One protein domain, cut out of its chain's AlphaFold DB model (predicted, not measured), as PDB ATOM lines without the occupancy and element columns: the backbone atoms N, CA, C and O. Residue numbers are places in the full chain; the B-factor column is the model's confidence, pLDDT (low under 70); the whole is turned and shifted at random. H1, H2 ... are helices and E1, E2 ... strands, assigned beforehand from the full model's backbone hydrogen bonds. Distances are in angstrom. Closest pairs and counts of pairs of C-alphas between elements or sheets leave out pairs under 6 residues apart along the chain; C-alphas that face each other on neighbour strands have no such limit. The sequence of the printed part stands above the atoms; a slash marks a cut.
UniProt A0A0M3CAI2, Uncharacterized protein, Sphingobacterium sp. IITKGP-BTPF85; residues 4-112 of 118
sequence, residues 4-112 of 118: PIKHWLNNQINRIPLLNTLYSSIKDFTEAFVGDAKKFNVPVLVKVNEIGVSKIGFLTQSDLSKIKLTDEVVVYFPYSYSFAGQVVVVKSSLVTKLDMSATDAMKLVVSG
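AT A GLANCE: This is residues 4 to 112 of the 118 residues of an uncharacterized protein of Sphingobacterium sp. IITKGP-BTPF85 (UniProt A0A0M3CAI2). A strongly twisted, curled sheet of five strands has the short helix H3 packed on it, and the long helix H2 packs on H3 rather than on the sheet. Residues 4 to 18, with H1, stick out as a tail. The printed part has 109 residues, with three named helices and five named strands in the order H1 H2 E1 E2 E3 E4 E5 H3; the sheet runs E4 E3 E2 E1 E5, all antiparallel, class mixed. The whole is loose, radius of gyration of the C-alphas 17.1 A, and elongated, spanning 63 by 37 by 23 A.

HOW THE PARTS SIT: E1, residues 43 to 47, E2, 54 to 61, E3, 72 to 78, and E4, 85 to 91, form a meander, each strand the antiparallel neighbour of the one before. Hairpin E1 and E2 has N 46 and O 55 within hydrogen-bond range, 2.8 A; hairpin E2 and E3 N 58 and O 76, 2.8 A; hairpin E3 and E4 N 75 and O 88, 2.9 A. E2 bends by 60 degrees at residue 57. Edge strand E5, residues 95 to 97, is antiparallel to E1, N 45 to O 96 2.8 A. H3, residues 102 to 110, is on the sheet at a height of 8.5 A, over E2; its closest C-alphas to E2 are Val 109 and Ile 56, 6.9 A. H2, residues 17 to 36, touches H3 with residues 23 to 30 alone, at a steep tilt of 47 degrees, opposite ways; the closest C-alphas are Thr 30 and Thr 103, 7.0 A. H1, residues 4 to 13, is apart from H2. Every O i to N i+4 pair is within hydrogen-bond range in H1 and H3, and 15 of 16 in H2.

IN THESE COORDINATES: H1 begins at C-alpha 4 (221.795, 41.628, 209.746), and H3 ends at C-alpha 110 (219.528, 73.416, 221.285). H2 is 28.6 A long, E3 19.3 A, E2 and E4 19.1 A each.

THE WHOLE: The C-alphas of Pro 4 and Lys 68 are farthest apart, 65.1 A. The printed part has no cut, and no link is long. Residues 4 to 41 and 83 have pLDDT under 70.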
ATOM      1  N   PRO A   4     220.577  41.297 208.994       60.78
ATOM      2  CA  PRO A   4     221.795  41.628 209.746       60.78
ATOM      3  C   PRO A   4     222.106  43.130 209.781       60.78
ATOM      4  O   PRO A   4     222.686  43.625 210.746       60.78
ATOM      5  N   ILE A   5     221.696  43.870 208.743       61.28
ATOM      6  CA  ILE A   5     221.981  45.306 208.610       61.28
ATOM      7  C   ILE A   5     221.142  46.116 209.611       61.28
ATOM      8  O   ILE A   5     221.643  47.067 210.211       61.28
ATOM      9  N   LYS A   6     219.892  45.700 209.865       56.66
ATOM     10  CA  LYS A   6     218.984  46.375 210.810       56.66
ATOM     11  C   LYS A   6     219.439  46.228 212.265       56.66
ATOM     12  O   LYS A   6     219.368  47.190 213.025       56.66
ATOM     13  N   HIS A   7     219.970  45.065 212.647       57.59
ATOM     14  CA  HIS A   7     220.480  44.857 214.007       57.59
ATOM     15  C   HIS A   7     221.824  45.549 214.268       57.59
ATOM     16  O   HIS A   7     222.064  46.000 215.389       57.59
ATOM     17  N   TRP A   8     222.674  45.700 213.247       60.44
ATOM     18  CA  TRP A   8     223.925  46.449 213.380       60.44
ATOM     19  C   TRP A   8     223.692  47.967 213.486       60.44
ATOM     20  O   TRP A   8     224.329  48.621 214.311       60.44
ATOM     21  N   LEU A   9     222.722  48.517 212.738       57.50
ATOM     22  CA  LEU A   9     222.344  49.933 212.841       57.50
ATOM     23  C   LEU A   9     221.734  50.286 214.208       57.50
ATOM     24  O   LEU A   9     222.148  51.274 214.815       57.50
ATOM     25  N   ASN A  10     220.820  49.464 214.739       56.94
ATOM     26  CA  ASN A  10     220.199  49.737 216.044       56.94
ATOM     27  C   ASN A  10     221.211  49.728 217.203       56.94
ATOM     28  O   ASN A  10     221.059  50.489 218.158       56.94
ATOM     29  N   ASN A  11     222.278  48.928 217.117       57.25
ATOM     30  CA  ASN A  11     223.315  48.899 218.152       57.25
ATOM     31  C   ASN A  11     224.333  50.050 218.056       57.25
ATOM     32  O   ASN A  11     225.021  50.314 219.041       57.25
ATOM     33  N   GLN A  12     224.437  50.738 216.914       55.53
ATOM     34  CA  GLN A  12     225.327  51.896 216.747       55.53
ATOM     35  C   GLN A  12     224.627  53.231 217.017       55.53
ATOM     36  O   GLN A  12     225.257  54.148 217.539       55.53
ATOM     37  N   ILE A  13     223.317  53.336 216.770       55.81
ATOM     38  CA  ILE A  13     222.535  54.540 217.110       55.81
ATOM     39  C   ILE A  13     222.454  54.731 218.635       55.81
ATOM     40  O   ILE A  13     222.651  55.839 219.129       55.81
ATOM     41  N   ASN A  14     222.327  53.643 219.406       52.44
ATOM     42  CA  ASN A  14     222.429  53.672 220.876       52.44
ATOM     43  C   ASN A  14     223.841  54.011 221.398       52.44
ATOM     44  O   ASN A  14     224.039  54.192 222.600       52.44
ATOM     45  N   ARG A  15     224.828  54.087 220.499       51.50
ATOM     46  CA  ARG A  15     226.253  54.285 220.772       51.50
ATOM     47  C   ARG A  15     226.766  55.651 220.322       51.50
ATOM     48  O   ARG A  15     227.977  55.825 220.211       51.50
ATOM     49  N   ILE A  16     225.878  56.626 220.125       59.38
ATOM     50  CA  ILE A  16     226.250  58.043 220.158       59.38
ATOM     51  C   ILE A  16     226.004  58.515 221.598       59.38
ATOM     52  O   ILE A  16     224.953  59.096 221.880       59.38
ATOM     53  N   PRO A  17     226.932  58.243 222.545       55.66
ATOM     54  CA  PRO A  17     226.758  58.611 223.945       55.66
ATOM     55  C   PRO A  17     226.441  60.095 224.099       55.66
ATOM     56  O   PRO A  17     225.695  60.433 225.005       55.66
ATOM     57  N   LEU A  18     226.907  60.954 223.180       59.44
ATOM     58  CA  LEU A  18     226.581  62.379 223.149       59.44
ATOM     59  C   LEU A  18     225.094  62.685 222.943       59.44
ATOM     60  O   LEU A  18     224.583  63.559 223.623       59.44
ATOM     61  N   LEU A  19     224.381  62.003 222.040       59.16
ATOM     62  CA  LEU A  19     222.956  62.289 221.811       59.16
ATOM     63  C   LEU A  19     222.111  61.830 222.996       59.16
ATOM     64  O   LEU A  19     221.228  62.558 223.431       59.16
ATOM     65  N   ASN A  20     222.430  60.661 223.555       58.69
ATOM     66  CA  ASN A  20     221.737  60.144 224.729       58.69
ATOM     67  C   ASN A  20     222.041  60.968 225.984       58.69
ATOM     68  O   ASN A  20     221.117  61.237 226.741       58.69
ATOM     69  N   THR A  21     223.283  61.426 226.187       62.25
ATOM     70  CA  THR A  21     223.604  62.348 227.295       62.25
ATOM     71  C   THR A  21     223.037  63.739 227.074       62.25
ATOM     72  O   THR A  21     222.576  64.329 228.038       62.25
ATOM     73  N   LEU A  22     223.008  64.276 225.852       66.81
ATOM     74  CA  LEU A  22     222.320  65.538 225.562       66.81
ATOM     75  C   LEU A  22     220.827  65.406 225.842       66.81
ATOM     76  O   LEU A  22     220.263  66.245 226.532       66.81
ATOM     77  N   TYR A  23     220.192  64.341 225.356       57.81
ATOM     78  CA  TYR A  23     218.766  64.123 225.549       57.81
ATOM     79  C   TYR A  23     218.415  63.870 227.016       57.81
ATOM     80  O   TYR A  23     217.467  64.471 227.515       57.81
ATOM     81  N   SER A  24     219.201  63.053 227.725       60.09
ATOM     82  CA  SER A  24     219.015  62.841 229.160       60.09
ATOM     83  C   SER A  24     219.300  64.120 229.940       60.09
ATOM     84  O   SER A  24     218.497  64.480 230.775       60.09
ATOM     85  N   SER A  25     220.340  64.887 229.608       63.53
ATOM     86  CA  SER A  25     220.640  66.157 230.287       63.53
ATOM     87  C   SER A  25     219.568  67.213 230.030       63.53
ATOM     88  O   SER A  25     219.246  67.980 230.927       63.53
ATOM     89  N   ILE A  26     218.979  67.247 228.830       63.22
ATOM     90  CA  ILE A  26     217.836  68.111 228.504       63.22
ATOM     91  C   ILE A  26     216.593  67.655 229.271       63.22
ATOM     92  O   ILE A  26     215.856  68.496 229.784       63.22
ATOM     93  N   LYS A  27     216.352  66.344 229.365       60.94
ATOM     94  CA  LYS A  27     215.228  65.769 230.108       60.94
ATOM     95  C   LYS A  27     215.368  66.017 231.610       60.94
ATOM     96  O   LYS A  27     214.446  66.557 232.200       60.94
ATOM     97  N   ASP A  28     216.529  65.729 232.184       61.22
ATOM     98  CA  ASP A  28     216.862  65.926 233.594       61.22
ATOM     99  C   ASP A  28     216.873  67.421 233.949       61.22
ATOM    100  O   ASP A  28     216.409  67.805 235.018       61.22
ATOM    101  N   PHE A  29     217.310  68.296 233.036       63.09
ATOM    102  CA  PHE A  29     217.147  69.746 233.170       63.09
ATOM    103  C   PHE A  29     215.672  70.155 233.136       63.09
ATOM    104  O   PHE A  29     215.227  70.923 233.982       63.09
ATOM    105  N   THR A  30     214.891  69.625 232.195       57.41
ATOM    106  CA  THR A  30     213.451  69.904 232.131       57.41
ATOM    107  C   THR A  30     212.777  69.442 233.426       57.41
ATOM    108  O   THR A  30     212.043  70.213 234.025       57.41
ATOM    109  N   GLU A  31     213.084  68.248 233.933       55.06
ATOM    110  CA  GLU A  31     212.545  67.701 235.185       55.06
ATOM    111  C   GLU A  31     212.993  68.501 236.426       55.06
ATOM    112  O   GLU A  31     212.157  68.834 237.269       55.06
ATOM    113  N   ALA A  32     214.267  68.904 236.509       54.09
ATOM    114  CA  ALA A  32     214.799  69.727 237.601       54.09
ATOM    115  C   ALA A  32     214.195  71.143 237.637       54.09
ATOM    116  O   ALA A  32     214.095  71.750 238.703       54.09
ATOM    117  N   PHE A  33     213.747  71.668 236.493       52.78
ATOM    118  CA  PHE A  33     213.100  72.980 236.397       52.78
ATOM    119  C   PHE A  33     211.563  72.898 236.445       52.78
ATOM    120  O   PHE A  33     210.913  73.869 236.832       52.78
ATOM    121  N   VAL A  34     210.974  71.735 236.145       52.56
ATOM    122  CA  VAL A  34     209.535  71.448 236.290       52.56
ATOM    123  C   VAL A  34     209.108  71.387 237.764       52.56
ATOM    124  O   VAL A  34     207.962  71.726 238.062       52.56
ATOM    125  N   GLY A  35     210.015  71.033 238.685       42.97
ATOM    126  CA  GLY A  35     209.747  70.983 240.130       42.97
ATOM    127  C   GLY A  35     209.602  72.354 240.807       42.97
ATOM    128  O   GLY A  35     208.631  72.567 241.528       42.97
ATOM    129  N   ASP A  36     210.513  73.298 240.526       45.75
ATOM    130  CA  ASP A  36     210.595  74.583 241.252       45.75
ATOM    131  C   ASP A  36     210.315  75.837 240.397       45.75
ATOM    132  O   ASP A  36     210.102  76.928 240.936       45.75
ATOM    133  N   ALA A  37     210.247  75.734 239.064       45.38
ATOM    134  CA  ALA A  37     210.046  76.894 238.195       45.38
ATOM    135  C   ALA A  37     209.138  76.592 236.994       45.38
ATOM    136  O   ALA A  37     209.593  76.407 235.868       45.38
ATOM    137  N   LYS A  38     207.823  76.761 237.186       51.34
ATOM    138  CA  LYS A  38     206.782  76.876 236.131       51.34
ATOM    139  C   LYS A  38     207.057  77.929 235.024       51.34
ATOM    140  O   LYS A  38     206.186  78.193 234.202       51.34
ATOM    141  N   LYS A  39     208.233  78.562 235.006       53.22
ATOM    142  CA  LYS A  39     208.631  79.694 234.164       53.22
ATOM    143  C   LYS A  39     209.333  79.292 232.859       53.22
ATOM    144  O   LYS A  39     209.470  80.136 231.999       53.22
ATOM    145  N   PHE A  40     209.759  78.046 232.648       60.16
ATOM    146  CA  PHE A  40     210.391  77.645 231.369       60.16
ATOM    147  C   PHE A  40     209.545  76.676 230.532       60.16
ATOM    148  O   PHE A  40     210.015  76.141 229.538       60.16
ATOM    149  N   ASN A  41     208.272  76.486 230.886       68.56
ATOM    150  CA  ASN A  41     207.408  75.493 230.236       68.56
ATOM    151  C   ASN A  41     206.577  76.044 229.073       68.56
ATOM    152  O   ASN A  41     205.802  75.302 228.477       68.56
ATOM    153  N   VAL A  42     206.686  77.338 228.772       89.19
ATOM    154  CA  VAL A  42     205.861  77.981 227.747       89.19
ATOM    155  C   VAL A  42     206.758  78.370 226.573       89.19
ATOM    156  O   VAL A  42     207.337  79.463 226.599       89.19
ATOM    157  N   PRO A  43     206.917  77.489 225.567       93.38
ATOM    158  CA  PRO A  43     207.644  77.830 224.359       93.38
ATOM    159  C   PRO A  43     206.884  78.905 223.582       93.38
ATOM    160  O   PRO A  43     205.657  78.875 223.442       93.38
ATOM    161  N   VAL A  44     207.627  79.887 223.093       95.88
ATOM    162  CA  VAL A  44     207.088  81.030 222.366       95.88
ATOM    163  C   VAL A  44     207.923  81.332 221.132       95.88
ATOM    164  O   VAL A  44     209.144  81.172 221.124       95.88
ATOM    165  N   LEU A  45     207.252  81.818 220.098       96.31
ATOM    166  CA  LEU A  45     207.846  82.429 218.927       96.31
ATOM    167  C   LEU A  45     207.789  83.946 219.091       96.31
ATOM    168  O   LEU A  45     206.720  84.518 219.309       96.31
ATOM    169  N   VAL A  46     208.940  84.597 218.985       96.94
ATOM    170  CA  VAL A  46     209.071  86.047 219.119       96.94
ATOM    171  C   VAL A  46     209.491  86.642 217.791       96.94
ATOM    172  O   VAL A  46     210.548  86.292 217.263       96.94
ATOM    173  N   LYS A  47     208.687  87.568 217.267       96.12
ATOM    174  CA  LYS A  47     209.027  88.326 216.062       96.12
ATOM    175  C   LYS A  47     210.097  89.367 216.399       96.12
ATOM    176  O   LYS A  47     209.891  90.211 217.267       96.12
ATOM    177  N   VAL A  48     211.243  89.299 215.725       91.12
ATOM    178  CA  VAL A  48     212.414  90.153 216.003       91.12
ATOM    179  C   VAL A  48     212.425  91.394 215.121       91.12
ATOM    180  O   VAL A  48     212.903  92.446 215.535       91.12
ATOM    181  N   ASN A  49     211.917  91.282 213.896       87.88
ATOM    182  CA  ASN A  49     211.888  92.384 212.946       87.88
ATOM    183  C   ASN A  49     210.745  92.230 211.931       87.88
ATOM    184  O   ASN A  49     210.039  91.219 211.879       87.88
ATOM    185  N   GLU A  50     210.560  93.262 211.114       85.38
ATOM    186  CA  GLU A  50     209.503  93.305 210.101       85.38
ATOM    187  C   GLU A  50     209.796  92.420 208.887       85.38
ATOM    188  O   GLU A  50     208.861  91.944 208.252       85.38
ATOM    189  N   ILE A  51     211.071  92.107 208.625       89.75
ATOM    190  CA  ILE A  51     211.507  91.264 207.499       89.75
ATOM    191  C   ILE A  51     211.240  89.761 207.710       89.75
ATOM    192  O   ILE A  51     211.679  88.939 206.912       89.75
ATOM    193  N   GLY A  52     210.527  89.389 208.778       88.19
ATOM    194  CA  GLY A  52     210.068  88.018 209.015       88.19
ATOM    195  C   GLY A  52     210.994  87.162 209.880       88.19
ATOM    196  O   GLY A  52     210.754  85.964 210.014       88.19
ATOM    197  N   VAL A  53     212.020  87.740 210.515       94.00
ATOM    198  CA  VAL A  53     212.862  86.988 211.453       94.00
ATOM    199  C   VAL A  53     212.095  86.760 212.747       94.00
ATOM    200  O   VAL A  53     211.632  87.701 213.397       94.00
ATOM    201  N   SER A  54     212.017  85.495 213.144       94.69
ATOM    202  CA  SER A  54     211.450  85.081 214.420       94.69
ATOM    203  C   SER A  54     212.430  84.192 215.169       94.69
ATOM    204  O   SER A  54     213.239  83.492 214.564       94.69
ATOM    205  N   LYS A  55     212.367  84.228 216.496       94.38
ATOM    206  CA  LYS A  55     213.195  83.404 217.376       94.38
ATOM    207  C   LYS A  55     212.314  82.591 218.299       94.38
ATOM    208  O   LYS A  55     211.321  83.099 218.812       94.38
ATOM    209  N   ILE A  56     212.714  81.351 218.532       94.25
ATOM    210  CA  ILE A  56     212.061  80.472 219.495       94.25
ATOM    211  C   ILE A  56     212.736  80.668 220.848       94.25
ATOM    212  O   ILE A  56     213.965  80.672 220.945       94.25
ATOM    213  N   GLY A  57     211.928  80.863 221.878       93.69
ATOM    214  CA  GLY A  57     212.378  81.028 223.250       93.69
ATOM    215  C   GLY A  57     211.334  80.525 224.235       93.69
ATOM    216  O   GLY A  57     210.356  79.880 223.859       93.69
ATOM    217  N   PHE A  58     211.540  80.841 225.506       92.88
ATOM    218  CA  PHE A  58     210.686  80.415 226.607       92.88
ATOM    219  C   PHE A  58     210.231  81.634 227.403       92.88
ATOM    220  O   PHE A  58     211.054  82.459 227.805       92.88
ATOM    221  N   LEU A  59     208.921  81.764 227.615       92.06
ATOM    222  CA  LEU A  59     208.333  82.862 228.384       92.06
ATOM    223  C   LEU A  59     208.614  82.664 229.875       92.06
ATOM    224  O   LEU A  59     207.956  81.846 230.512       92.06
ATOM    225  N   THR A  60     209.531  83.456 230.431       88.12
ATOM    226  CA  THR A  60     209.976  83.332 231.828       88.12
ATOM    227  C   THR A  60     209.214  84.216 232.794       88.12
ATOM    228  O   THR A  60     209.050  83.864 233.967       88.12
ATOM    229  N   GLN A  61     208.718  85.357 232.322       88.38
ATOM    230  CA  GLN A  61     207.918  86.259 233.134       88.38
ATOM    231  C   GLN A  61     206.882  86.981 232.280       88.38
ATOM    232  O   GLN A  61     207.229  87.713 231.357       88.38
ATOM    233  N   SER A  62     205.609  86.774 232.613       89.44
ATOM    234  CA  SER A  62     204.469  87.386 231.928       89.44
ATOM    235  C   SER A  62     204.024  88.718 232.533       89.44
ATOM    236  O   SER A  62     203.268  89.436 231.896       89.44
ATOM    237  N   ASP A  63     204.437  89.021 233.768       87.62
ATOM    238  CA  ASP A  63     204.061  90.244 234.479       87.62
ATOM    239  C   ASP A  63     205.310  90.991 234.961       87.62
ATOM    240  O   ASP A  63     206.062  90.512 235.820       87.62
ATOM    241  N   LEU A  64     205.512  92.178 234.390       90.88
ATOM    242  CA  LEU A  64     206.586  93.115 234.717       90.88
ATOM    243  C   LEU A  64     206.057  94.439 235.290       90.88
ATOM    244  O   LEU A  64     206.776  95.442 235.331       90.88
ATOM    245  N   SER A  65     204.827  94.452 235.808       89.56
ATOM    246  CA  SER A  65     204.210  95.620 236.457       89.56
ATOM    247  C   SER A  65     205.087  96.226 237.561       89.56
ATOM    248  O   SER A  65     205.195  97.448 237.664       89.56
ATOM    249  N   LYS A  66     205.804  95.392 238.329       89.38
ATOM    250  CA  LYS A  66     206.726  95.824 239.400       89.38
ATOM    251  C   LYS A  66     207.861  96.735 238.925       89.38
ATOM    252  O   LYS A  66     208.385  97.506 239.724       89.38
ATOM    253  N   ILE A  67     208.233  96.650 237.650       91.19
ATOM    254  CA  ILE A  67     209.269  97.488 237.029       91.19
ATOM    255  C   ILE A  67     208.686  98.461 235.994       91.19
ATOM    256  O   ILE A  67     209.433  99.045 235.218       91.19
ATOM    257  N   LYS A  68     207.361  98.680 236.021       93.50
ATOM    258  CA  LYS A  68     206.616  99.607 235.148       93.50
ATOM    259  C   LYS A  68     206.637  99.242 233.655       93.50
ATOM    260  O   LYS A  68     206.507 100.126 232.814       93.50
ATOM    261  N   LEU A  69     206.754  97.953 233.326       92.12
ATOM    262  CA  LEU A  69     206.734  97.444 231.948       92.12
ATOM    263  C   LEU A  69     205.475  96.593 231.708       92.12
ATOM    264  O   LEU A  69     205.533  95.376 231.588       92.12
ATOM    265  N   THR A  70     204.302  97.223 231.708       89.81
ATOM    266  CA  THR A  70     203.000  96.527 231.749       89.81
ATOM    267  C   THR A  70     202.639  95.746 230.488       89.81
ATOM    268  O   THR A  70     201.907  94.769 230.583       89.81
ATOM    269  N   ASP A  71     203.168  96.137 229.327       94.69
ATOM    270  CA  ASP A  71     202.865  95.496 228.036       94.69
ATOM    271  C   ASP A  71     204.005  94.603 227.538       94.69
ATOM    272  O   ASP A  71     204.068  94.236 226.359       94.69
ATOM    273  N   GLU A  72     204.938  94.267 228.420       95.94
ATOM    274  CA  GLU A  72     206.160  93.557 228.084       95.94
ATOM    275  C   GLU A  72     206.309  92.285 228.900       95.94
ATOM    276  O   GLU A  72     205.851  92.166 230.036       95.94
ATOM    277  N   VAL A  73     206.996  91.332 228.291       94.62
ATOM    278  CA  VAL A  73     207.297  90.039 228.882       94.62
ATOM    279  C   VAL A  73     208.775  89.740 228.753       94.62
ATOM    280  O   VAL A  73     209.462  90.247 227.864       94.62
ATOM    281  N   VAL A  74     209.262  88.880 229.638       94.06
ATOM    282  CA  VAL A  74     210.627  88.370 229.572       94.06
ATOM    283  C   VAL A  74     210.619  87.037 228.852       94.06
ATOM    284  O   VAL A  74     209.904  86.109 229.239       94.06
ATOM    285  N   VAL A  75     211.455  86.941 227.826       94.06
ATOM    286  CA  VAL A  75     211.687  85.713 227.075       94.06
ATOM    287  C   VAL A  75     213.159  85.341 227.176       94.06
ATOM    288  O   VAL A  75     214.050  86.164 226.959       94.06
ATOM    289  N   TYR A  76     213.412  84.083 227.516       91.81
ATOM    290  CA  TYR A  76     214.735  83.477 227.472       91.81
ATOM    291  C   TYR A  76     214.945  82.786 226.124       91.81
ATOM    292  O   TYR A  76     214.122  81.975 225.703       91.81
ATOM    293  N   PHE A  77     216.059  83.085 225.460       92.44
ATOM    294  CA  PHE A  77     216.469  82.451 224.212       92.44
ATOM    295  C   PHE A  77     217.753  81.648 224.445       92.44
ATOM    296  O   PHE A  77     218.813  82.262 224.628       92.44
ATOM    297  N   PRO A  78     217.685  80.310 224.423       89.25
ATOM    298  CA  PRO A  78     218.871  79.465 224.476       89.25
ATOM    299  C   PRO A  78     219.766  79.668 223.245       89.25
ATOM    300  O   PRO A  78     219.284  79.999 222.157       89.25
ATOM    301  N   TYR A  79     221.069  79.444 223.405       87.69
ATOM    302  CA  TYR A  79     221.997  79.316 222.284       87.69
ATOM    303  C   TYR A  79     222.111  77.852 221.855       87.69
ATOM    304  O   TYR A  79     222.192  76.956 222.692       87.69
ATOM    305  N   SER A  80     222.149  77.596 220.548       84.06
ATOM    306  CA  SER A  80     222.339  76.236 220.036       84.06
ATOM    307  C   SER A  80     223.661  75.645 220.531       84.06
ATOM    308  O   SER A  80     224.664  76.350 220.641       84.06
ATOM    309  N   TYR A  81     223.645  74.349 220.846       78.75
ATOM    310  CA  TYR A  81     224.768  73.600 221.425       78.75
ATOM    311  C   TYR A  81     225.305  74.151 222.758       78.75
ATOM    312  O   TYR A  81     226.414  73.803 223.163       78.75
ATOM    313  N   SER A  82     224.541  74.994 223.459       74.50
ATOM    314  CA  SER A  82     224.938  75.572 224.740       74.50
ATOM    315  C   SER A  82     223.778  75.620 225.727       74.50
ATOM    316  O   SER A  82     222.610  75.692 225.362       74.50
ATOM    317  N   PHE A  83     224.131  75.601 227.008       67.56
ATOM    318  CA  PHE A  83     223.207  75.843 228.111       67.56
ATOM    319  C   PHE A  83     223.022  77.340 228.410       67.56
ATOM    320  O   PHE A  83     222.106  77.758 229.118       67.56
ATOM    321  N   ALA A  84     223.915  78.177 227.880       79.50
ATOM    322  CA  ALA A  84     223.788  79.615 227.997       79.50
ATOM    323  C   ALA A  84     222.686  80.138 227.067       79.50
ATOM    324  O   ALA A  84     222.332  79.534 226.055       79.50
ATOM    325  N   GLY A  85     222.177  81.315 227.399       87.75
ATOM    326  CA  GLY A  85     221.215  82.008 226.564       87.75
ATOM    327  C   GLY A  85     221.177  83.487 226.889       87.75
ATOM    328  O   GLY A  85     221.952  83.994 227.699       87.75
ATOM    329  N   GLN A  86     220.251  84.173 226.245       91.88
ATOM    330  CA  GLN A  86     219.989  85.592 226.446       91.88
ATOM    331  C   GLN A  86     218.585  85.776 227.008       91.88
ATOM    332  O   GLN A  86     217.644  85.099 226.600       91.88
ATOM    333  N   VAL A  87     218.449  86.720 227.930       90.94
ATOM    334  CA  VAL A  87     217.164  87.151 228.472       90.94
ATOM    335  C   VAL A  87     216.832  88.492 227.843       90.94
ATOM    336  O   VAL A  87     217.652  89.407 227.885       90.94
ATOM    337  N   VAL A  88     215.651  88.606 227.243       94.00
ATOM    338  CA  VAL A  88     215.229  89.823 226.544       94.00
ATOM    339  C   VAL A  88     213.821  90.196 226.978       94.00
ATOM    340  O   VAL A  88     212.962  89.331 227.150       94.00
ATOM    341  N   VAL A  89     213.597  91.497 227.141       95.00
ATOM    342  CA  VAL A  89     212.271  92.075 227.352       95.00
ATOM    343  C   VAL A  89     211.681  92.431 225.993       95.00
ATOM    344  O   VAL A  89     212.319  93.124 225.202       95.00
ATOM    345  N   VAL A  90     210.481  91.937 225.704       95.44
ATOM    346  CA  VAL A  90     209.804  92.146 224.419       95.44
ATOM    347  C   VAL A  90     208.344  92.517 224.632       95.44
ATOM    348  O   VAL A  90     207.728  92.103 225.613       95.44
ATOM    349  N   LYS A  91     207.769  93.281 223.698       96.31
ATOM    350  CA  LYS A  91     206.333  93.584 223.707       96.31
ATOM    351  C   LYS A  91     205.528  92.295 223.602       96.31
ATOM    352  O   LYS A  91     205.783  91.477 222.720       96.31
ATOM    353  N   SER A  92     204.510  92.159 224.446       94.88
ATOM    354  CA  SER A  92     203.629  90.985 224.482       94.88
ATOM    355  C   SER A  92     202.962  90.710 223.131       94.88
ATOM    356  O   SER A  92     202.763  89.559 222.766       94.88
ATOM    357  N   SER A  93     202.679  91.758 222.350       96.12
ATOM    358  CA  SER A  93     202.093  91.662 221.006       96.12
ATOM    359  C   SER A  93     202.996  90.995 219.961       96.12
ATOM    360  O   SER A  93     202.504  90.568 218.920       96.12
ATOM    361  N   LEU A  94     204.305  90.899 220.214       96.56
ATOM    362  CA  LEU A  94     205.276  90.245 219.329       96.56
ATOM    363  C   LEU A  94     205.515  88.775 219.694       96.56
ATOM    364  O   LEU A  94     206.318  88.106 219.039       96.56
ATOM    365  N   VAL A  95     204.853  88.283 220.744       96.44
ATOM    366  CA  VAL A  95     205.053  86.949 221.307       96.44
ATOM    367  C   VAL A  95     203.842  86.080 221.004       96.44
ATOM    368  O   VAL A  95     202.720  86.390 221.393       96.44
ATOM    369  N   THR A  96     204.075  84.955 220.339       96.69
ATOM    370  CA  THR A  96     203.049  83.945 220.053       96.69
ATOM    371  C   THR A  96     203.422  82.647 220.752       96.69
ATOM    372  O   THR A  96     204.560  82.199 220.649       96.69
ATOM    373  N   LYS A  97     202.489  82.031 221.483       94.94
ATOM    374  CA  LYS A  97     202.730  80.714 222.095       94.94
ATOM    375  C   LYS A  97     202.817  79.647 221.010       94.94
ATOM    376  O   LYS A  97     202.008  79.654 220.086       94.94
ATOM    377  N   LEU A  98     203.791  78.753 221.133       94.06
ATOM    378  CA  LEU A  98     203.922  77.601 220.248       94.06
ATOM    379  C   LEU A  98     203.113  76.433 220.809       94.06
ATOM    380  O   LEU A  98     203.178  76.151 222.004       94.06
ATOM    381  N   ASP A  99     202.372  75.759 219.935       91.38
ATOM    382  CA  ASP A  99     201.637  74.538 220.268       91.38
ATOM    383  C   ASP A  99     202.576  73.328 220.189       91.38
ATOM    384  O   ASP A  99     202.565  72.555 219.234       91.38
ATOM    385  N   MET A 100     203.500  73.243 221.147       87.88
ATOM    386  CA  MET A 100     204.448  72.139 221.263       87.88
ATOM    387  C   MET A 100     204.909  71.963 222.707       87.88
ATOM    388  O   MET A 100     204.828  72.888 223.522       87.88
ATOM    389  N   SER A 101     205.434  70.781 223.032       87.00
ATOM    390  CA  SER A 101     205.996  70.541 224.358       87.00
ATOM    391  C   SER A 101     207.260  71.387 224.574       87.00
ATOM    392  O   SER A 101     208.023  71.665 223.644       87.00
ATOM    393  N   ALA A 102     207.525  71.783 225.824       84.12
ATOM    394  CA  ALA A 102     208.764  72.483 226.167       84.12
ATOM    395  C   ALA A 102     210.008  71.642 225.821       84.12
ATOM    396  O   ALA A 102     211.024  72.192 225.400       84.12
ATOM    397  N   THR A 103     209.907  70.314 225.935       82.75
ATOM    398  CA  THR A 103     210.964  69.369 225.561       82.75
ATOM    399  C   THR A 103     211.267  69.424 224.067       82.75
ATOM    400  O   THR A 103     212.435  69.519 223.697       82.75
ATOM    401  N   ASP A 104     210.252  69.415 223.203       86.38
ATOM    402  CA  ASP A 104     210.465  69.442 221.750       86.38
ATOM    403  C   ASP A 104     210.942  70.812 221.277       86.38
ATOM    404  O   ASP A 104     211.855  70.897 220.457       86.38
ATOM    405  N   ALA A 105     210.430  71.890 221.878       88.75
ATOM    406  CA  ALA A 105     210.976  73.227 221.668       88.75
ATOM    407  C   ALA A 105     212.457  73.308 222.075       88.75
ATOM    408  O   ALA A 105     213.270  73.886 221.353       88.75
ATOM    409  N   MET A 106     212.838  72.707 223.206       85.06
ATOM    410  CA  MET A 106     214.225  72.707 223.677       85.06
ATOM    411  C   MET A 106     215.132  71.905 222.744       85.06
ATOM    412  O   MET A 106     216.191  72.401 222.359       85.06
ATOM    413  N   LYS A 107     214.708  70.707 222.318       84.06
ATOM    414  CA  LYS A 107     215.417  69.921 221.295       84.06
ATOM    415  C   LYS A 107     215.641  70.750 220.036       84.06
ATOM    416  O   LYS A 107     216.764  70.814 219.543       84.06
ATOM    417  N   LEU A 108     214.599  71.421 219.546       86.50
ATOM    418  CA  LEU A 108     214.658  72.231 218.335       86.50
ATOM    419  C   LEU A 108     215.679  73.371 218.465       86.50
ATOM    420  O   LEU A 108     216.536  73.525 217.598       86.50
ATOM    421  N   VAL A 109     215.638  74.142 219.555       88.62
ATOM    422  CA  VAL A 109     216.540  75.291 219.747       88.62
ATOM    423  C   VAL A 109     217.984  74.851 220.005       88.62
ATOM    424  O   VAL A 109     218.917  75.386 219.397       88.62
ATOM    425  N   VAL A 110     218.187  73.865 220.881       82.88
ATOM    426  CA  VAL A 110     219.528  73.416 221.285       82.88
ATOM    427  C   VAL A 110     220.213  72.629 220.170       82.88
ATOM    428  O   VAL A 110     221.415  72.797 219.978       82.88
ATOM    429  N   SER A 111     219.476  71.829 219.393       83.25
ATOM    430  CA  SER A 111     220.032  71.127 218.225       83.25
ATOM    431  C   SER A 111     220.236  72.027 217.004       83.25
ATOM    432  O   SER A 111     220.819  71.575 216.020       83.25
ATOM    433  N   GLY A 112     219.729  73.265 217.029       81.69
ATOM    434  CA  GLY A 112     219.732  74.152 215.865       81.69
ATOM    435  C   GLY A 112     218.796  73.686 214.742       81.69
ATOM    436  O   GLY A 112     219.052  73.975 213.578       81.69
TER     437      GLY A 112